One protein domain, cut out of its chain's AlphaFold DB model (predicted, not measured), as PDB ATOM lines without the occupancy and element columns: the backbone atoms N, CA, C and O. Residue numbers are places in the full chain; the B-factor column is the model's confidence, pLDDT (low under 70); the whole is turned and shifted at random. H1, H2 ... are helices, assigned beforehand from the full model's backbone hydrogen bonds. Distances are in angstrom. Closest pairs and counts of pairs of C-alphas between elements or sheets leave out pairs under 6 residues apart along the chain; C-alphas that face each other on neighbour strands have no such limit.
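AT A GLANCE: This is residues 126 to 174 of the 220 residues of the protein "Putative charged multivesicular body protein 6-a" of Culex tarsalis (UniProt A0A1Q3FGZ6). Two long helices, H1 and then H2, form the arms of an open V, with a tight link at its corner and nothing between the arms. The printed part has 49 residues, is all helix and has no named strand. It is extended, with a radius of gyration of the C-alphas of 16.5 A, and flat, spanning 44 by 31 by 6 A.

HOW THE PARTS SIT: H1, residues 126 to 149, and H2, residues 154 to 173, are apart: no C-alpha of the one is within 8 A of the other. Residues 126 to 148 of H1 stand free, as do residues 161 to 174, of which 161 to 173 belong to H2. In H1 and H2 every O i to N i+4 pair is within hydrogen-bond range.

IN THESE COORDINATES: H1 begins at C-alpha 126, (93.823, 151.515, 138.303), and measures 34.2 A from first to last C-alpha. H2 measures 28.1 A and ends at C-alpha 173, (130.657, 137.810, 118.240).

THE WHOLE: The C-alphas of Glu 126 and Glu 155, 45.5 A apart, are the two farthest apart. The printed part has no cut. Mean pLDDT of the printed part is 79.5; residues 126, 150 to 151 and 172 to 174 are under 70.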
ATOM      1  N   GLU A 126      92.905 152.380 139.065       69.62
ATOM      2  CA  GLU A 126      93.823 151.515 138.303       69.62
ATOM      3  C   GLU A 126      95.102 152.252 137.875       69.62
ATOM      4  O   GLU A 126      96.182 151.665 137.843       69.62
ATOM      5  N   VAL A 127      95.011 153.549 137.571       73.62
ATOM      6  CA  VAL A 127      96.178 154.354 137.177       73.62
ATOM      7  C   VAL A 127      97.045 154.689 138.393       73.62
ATOM      8  O   VAL A 127      98.267 154.605 138.297       73.62
ATOM      9  N   GLU A 128      96.440 155.029 139.534       74.19
ATOM     10  CA  GLU A 128      97.145 155.235 140.806       74.19
ATOM     11  C   GLU A 128      97.806 153.939 141.282       74.19
ATOM     12  O   GLU A 128      98.993 153.957 141.596       74.19
ATOM     13  N   GLN A 129      97.103 152.803 141.214       81.75
ATOM     14  CA  GLN A 129      97.671 151.501 141.566       81.75
ATOM     15  C   GLN A 129      98.876 151.141 140.684       81.75
ATOM     16  O   GLN A 129      99.913 150.746 141.209       81.75
ATOM     17  N   ILE A 130      98.791 151.326 139.361       81.81
ATOM     18  CA  ILE A 130      99.925 151.058 138.458       81.81
ATOM     19  C   ILE A 130     101.109 151.986 138.765       81.81
ATOM     20  O   ILE A 130     102.263 151.554 138.715       81.81
ATOM     21  N   LEU A 131     100.857 153.259 139.080       82.50
ATOM     22  CA  LEU A 131     101.917 154.209 139.424       82.50
ATOM     23  C   LEU A 131     102.585 153.871 140.760       82.50
ATOM     24  O   LEU A 131     103.809 153.977 140.858       82.50
ATOM     25  N   ASP A 132     101.814 153.446 141.757       88.06
ATOM     26  CA  ASP A 132     102.338 153.039 143.060       88.06
ATOM     27  C   ASP A 132     103.101 151.708 142.970       88.06
ATOM     28  O   ASP A 132     104.224 151.628 143.464       88.06
ATOM     29  N   GLU A 133     102.590 150.710 142.238       87.56
ATOM     30  CA  GLU A 133     103.307 149.452 141.958       87.56
ATOM     31  C   GLU A 133     104.618 149.698 141.188       87.56
ATOM     32  O   GLU A 133     105.643 149.060 141.450       87.56
ATOM     33  N   THR A 134     104.618 150.662 140.260       87.38
ATOM     34  CA  THR A 134     105.827 151.059 139.522       87.38
ATOM     35  C   THR A 134     106.835 151.750 140.440       87.38
ATOM     36  O   THR A 134     108.026 151.451 140.363       87.38
ATOM     37  N   ARG A 135     106.390 152.647 141.331       88.38
ATOM     38  CA  ARG A 135     107.269 153.297 142.318       88.38
ATOM     39  C   ARG A 135     107.877 152.289 143.284       88.38
ATOM     40  O   ARG A 135     109.089 152.303 143.454       88.38
ATOM     41  N   GLU A 136     107.072 151.387 143.840       89.94
ATOM     42  CA  GLU A 136     107.555 150.340 144.746       89.94
ATOM     43  C   GLU A 136     108.564 149.418 144.043       89.94
ATOM     44  O   GLU A 136     109.571 149.025 144.629       89.94
ATOM     45  N   SER A 137     108.343 149.099 142.764       87.50
ATOM     46  CA  SER A 137     109.291 148.305 141.972       87.50
ATOM     47  C   SER A 137     110.616 149.036 141.737       87.50
ATOM     48  O   SER A 137     111.675 148.415 141.815       87.50
ATOM     49  N   ILE A 138     110.579 150.350 141.489       89.38
ATOM     50  CA  ILE A 138     111.787 151.178 141.349       89.38
ATOM     51  C   ILE A 138     112.536 151.267 142.681       89.38
ATOM     52  O   ILE A 138     113.754 151.129 142.696       89.38
ATOM     53  N   GLU A 139     111.833 151.470 143.795       90.38
ATOM     54  CA  GLU A 139     112.441 151.517 145.129       90.38
ATOM     55  C   GLU A 139     113.080 150.176 145.502       90.38
ATOM     56  O   GLU A 139     114.214 150.157 145.968       90.38
ATOM     57  N   LYS A 140     112.414 149.050 145.211       88.38
ATOM     58  CA  LYS A 140     112.999 147.708 145.372       88.38
ATOM     59  C   LYS A 140     114.237 147.522 144.510       88.38
ATOM     60  O   LYS A 140     115.218 146.971 144.993       88.38
ATOM     61  N   GLN A 141     114.213 147.978 143.256       85.75
ATOM     62  CA  GLN A 141     115.394 147.917 142.398       85.75
ATOM     63  C   GLN A 141     116.538 148.740 142.995       85.75
ATOM     64  O   GLN A 141     117.648 148.239 143.095       85.75
ATOM     65  N   GLN A 142     116.261 149.951 143.478       87.50
ATOM     66  CA  GLN A 142     117.267 150.797 144.122       87.50
ATOM     67  C   GLN A 142     117.789 150.206 145.437       87.50
ATOM     68  O   GLN A 142     118.968 150.356 145.740       87.50
ATOM     69  N   GLU A 143     116.943 149.536 146.221       84.62
ATOM     70  CA  GLU A 143     117.359 148.820 147.430       84.62
ATOM     71  C   GLU A 143     118.250 147.623 147.082       84.62
ATOM     72  O   GLU A 143     119.282 147.426 147.722       84.62
ATOM     73  N   ILE A 144     117.901 146.863 146.039       82.06
ATOM     74  CA  ILE A 144     118.740 145.785 145.503       82.06
ATOM     75  C   ILE A 144     120.085 146.355 145.045       82.06
ATOM     76  O   ILE A 144     121.123 145.856 145.471       82.06
ATOM     77  N   ASP A 145     120.078 147.427 144.255       82.06
ATOM     78  CA  ASP A 145     121.292 148.079 143.764       82.06
ATOM     79  C   ASP A 145     122.157 148.585 144.936       82.06
ATOM     80  O   ASP A 145     123.371 148.399 144.947       82.06
ATOM     81  N   ALA A 146     121.549 149.175 145.969       82.88
ATOM     82  CA  ALA A 146     122.256 149.659 147.156       82.88
ATOM     83  C   ALA A 146     122.842 148.526 148.013       82.88
ATOM     84  O   ALA A 146     123.944 148.672 148.546       82.88
ATOM     85  N   LEU A 147     122.131 147.404 148.153       79.88
ATOM     86  CA  LEU A 147     122.625 146.218 148.857       79.88
ATOM     87  C   LEU A 147     123.765 145.542 148.092       79.88
ATOM     88  O   LEU A 147     124.733 145.117 148.717       79.88
ATOM     89  N   LEU A 148     123.673 145.466 146.763       76.25
ATOM     90  CA  LEU A 148     124.731 144.909 145.920       76.25
ATOM     91  C   LEU A 148     125.993 145.783 145.983       76.25
ATOM     92  O   LEU A 148     127.056 145.282 146.337       76.25
ATOM     93  N   ASN A 149     125.868 147.099 145.799       73.75
ATOM     94  CA  ASN A 149     127.003 148.033 145.861       73.75
ATOM     95  C   ASN A 149     127.671 148.124 147.251       73.75
ATOM     96  O   ASN A 149     128.771 148.650 147.377       73.75
ATOM     97  N   GLY A 150     127.005 147.673 148.320       67.31
ATOM     98  CA  GLY A 150     127.555 147.678 149.680       67.31
ATOM     99  C   GLY A 150     128.271 146.388 150.094       67.31
ATOM    100  O   GLY A 150     128.858 146.354 151.177       67.31
ATOM    101  N   VAL A 151     128.181 145.324 149.289       68.00
ATOM    102  CA  VAL A 151     128.673 143.974 149.630       68.00
ATOM    103  C   VAL A 151     129.862 143.545 148.770       68.00
ATOM    104  O   VAL A 151     130.692 142.782 149.265       68.00
ATOM    105  N   LEU A 152     129.967 144.023 147.527       70.44
ATOM    106  CA  LEU A 152     131.095 143.697 146.652       70.44
ATOM    107  C   LEU A 152     132.359 144.487 147.031       70.44
ATOM    108  O   LEU A 152     132.290 145.636 147.471       70.44
ATOM    109  N   THR A 153     133.520 143.847 146.894       72.00
ATOM    110  CA  THR A 153     134.828 144.508 146.998       72.00
ATOM    111  C   THR A 153     135.286 145.016 145.628       72.00
ATOM    112  O   THR A 153     134.791 144.547 144.611       72.00
ATOM    113  N   GLU A 154     136.248 145.948 145.577       71.44
ATOM    114  CA  GLU A 154     136.771 146.479 144.298       71.44
ATOM    115  C   GLU A 154     137.313 145.366 143.371       71.44
ATOM    116  O   GLU A 154     137.184 145.467 142.157       71.44
ATOM    117  N   GLU A 155     137.853 144.272 143.929       71.12
ATOM    118  CA  GLU A 155     138.299 143.108 143.145       71.12
ATOM    119  C   GLU A 155     137.116 142.310 142.558       71.12
ATOM    120  O   GLU A 155     137.192 141.856 141.418       71.12
ATOM    121  N   ASP A 156     136.000 142.185 143.290       76.88
ATOM    122  CA  ASP A 156     134.791 141.513 142.788       76.88
ATOM    123  C   ASP A 156     134.096 142.346 141.691       76.88
ATOM    124  O   ASP A 156     133.498 141.792 140.769       76.88
ATOM    125  N   GLU A 157     134.163 143.680 141.772       75.81
ATOM    126  CA  GLU A 157     133.626 144.578 140.741       75.81
ATOM    127  C   GLU A 157     134.415 144.480 139.426       75.81
ATOM    128  O   GLU A 157     133.807 144.426 138.354       75.81
ATOM    129  N   ASP A 158     135.747 144.391 139.497       79.81
ATOM    130  CA  ASP A 158     136.611 144.197 138.325       79.81
ATOM    131  C   ASP A 158     136.351 142.840 137.640       79.81
ATOM    132  O   ASP A 158     136.280 142.772 136.406       79.81
ATOM    133  N   ASP A 159     136.139 141.772 138.417       83.19
ATOM    134  CA  ASP A 159     135.786 140.445 137.893       83.19
ATOM    135  C   ASP A 159     134.400 140.449 137.217       83.19
ATOM    136  O   ASP A 159     134.241 139.912 136.116       83.19
ATOM    137  N   VAL A 160     133.401 141.114 137.813       82.94
ATOM    138  CA  VAL A 160     132.058 141.270 137.218       82.94
ATOM    139  C   VAL A 160     132.108 142.079 135.922       82.94
ATOM    140  O   VAL A 160     131.430 141.726 134.954       82.94
ATOM    141  N   LEU A 161     132.911 143.145 135.865       83.12
ATOM    142  CA  LEU A 161     133.103 143.931 134.644       83.12
ATOM    143  C   LEU A 161     133.761 143.098 133.539       83.12
ATOM    144  O   LEU A 161     133.311 143.143 132.395       83.12
ATOM    145  N   ALA A 162     134.765 142.286 133.877       85.38
ATOM    146  CA  ALA A 162     135.399 141.381 132.923       85.38
ATOM    147  C   ALA A 162     134.429 140.305 132.397       85.38
ATOM    148  O   ALA A 162     134.440 139.996 131.201       85.38
ATOM    149  N   GLU A 163     133.564 139.749 133.254       84.69
ATOM    150  CA  GLU A 163     132.510 138.814 132.836       84.69
ATOM    151  C   GLU A 163     131.443 139.490 131.961       84.69
ATOM    152  O   GLU A 163     131.025 138.920 130.948       84.69
ATOM    153  N   LEU A 164     131.028 140.715 132.300       83.25
ATOM    154  CA  LEU A 164     130.079 141.499 131.507       83.25
ATOM    155  C   LEU A 164     130.639 141.801 130.113       83.25
ATOM    156  O   LEU A 164     129.949 141.576 129.117       83.25
ATOM    157  N   ASP A 165     131.897 142.236 130.028       85.50
ATOM    158  CA  ASP A 165     132.587 142.484 128.761       85.50
ATOM    159  C   ASP A 165     132.706 141.204 127.921       85.50
ATOM    160  O   ASP A 165     132.525 141.237 126.700       85.50
ATOM    161  N   ALA A 166     132.943 140.050 128.553       85.69
ATOM    162  CA  ALA A 166     132.966 138.761 127.867       85.69
ATOM    163  C   ALA A 166     131.585 138.355 127.320       85.69
ATOM    164  O   ALA A 166     131.505 137.816 126.213       85.69
ATOM    165  N   LEU A 167     130.498 138.628 128.051       82.25
ATOM    166  CA  LEU A 167     129.127 138.377 127.592       82.25
ATOM    167  C   LEU A 167     128.730 139.306 126.442       82.25
ATOM    168  O   LEU A 167     128.170 138.834 125.454       82.25
ATOM    169  N   VAL A 168     129.073 140.593 126.524       81.19
ATOM    170  CA  VAL A 168     128.852 141.557 125.434       81.19
ATOM    171  C   VAL A 168     129.648 141.146 124.196       81.19
ATOM    172  O   VAL A 168     129.088 141.073 123.105       81.19
ATOM    173  N   ALA A 169     130.922 140.779 124.349       81.19
ATOM    174  CA  ALA A 169     131.747 140.299 123.241       81.19
ATOM    175  C   ALA A 169     131.244 138.968 122.652       81.19
ATOM    176  O   ALA A 169     131.392 138.738 121.451       81.19
ATOM    177  N   ALA A 170     130.637 138.092 123.459       77.62
ATOM    178  CA  ALA A 170     129.992 136.872 122.977       77.62
ATOM    179  C   ALA A 170     128.711 137.180 122.182       77.62
ATOM    180  O   ALA A 170     128.514 136.612 121.108       77.62
ATOM    181  N   GLU A 171     127.883 138.118 122.651       70.75
ATOM    182  CA  GLU A 171     126.652 138.543 121.970       70.75
ATOM    183  C   GLU A 171     126.939 139.355 120.688       70.75
ATOM    184  O   GLU A 171     126.206 139.275 119.699       70.75
ATOM    185  N   GLU A 172     128.036 140.117 120.663       65.94
ATOM    186  CA  GLU A 172     128.540 140.810 119.471       65.94
ATOM    187  C   GLU A 172     129.287 139.867 118.512       65.94
ATOM    188  O   GLU A 172     129.175 140.013 117.295       65.94
ATOM    189  N   GLY A 173     129.992 138.855 119.027       59.22
ATOM    190  CA  GLY A 173     130.657 137.810 118.240       59.22
ATOM    191  C   GLY A 173     129.683 136.846 117.553       59.22
ATOM    192  O   GLY A 173     129.973 136.353 116.461       59.22
ATOM    193  N   GLU A 174     128.499 136.632 118.135       55.44
ATOM    194  CA  GLU A 174     127.393 135.892 117.509       55.44
ATOM    195  C   GLU A 174     126.689 136.714 116.407       55.44
ATOM    196  O   GLU A 174     125.973 136.170 115.563       55.44
TER     197      GLU A 174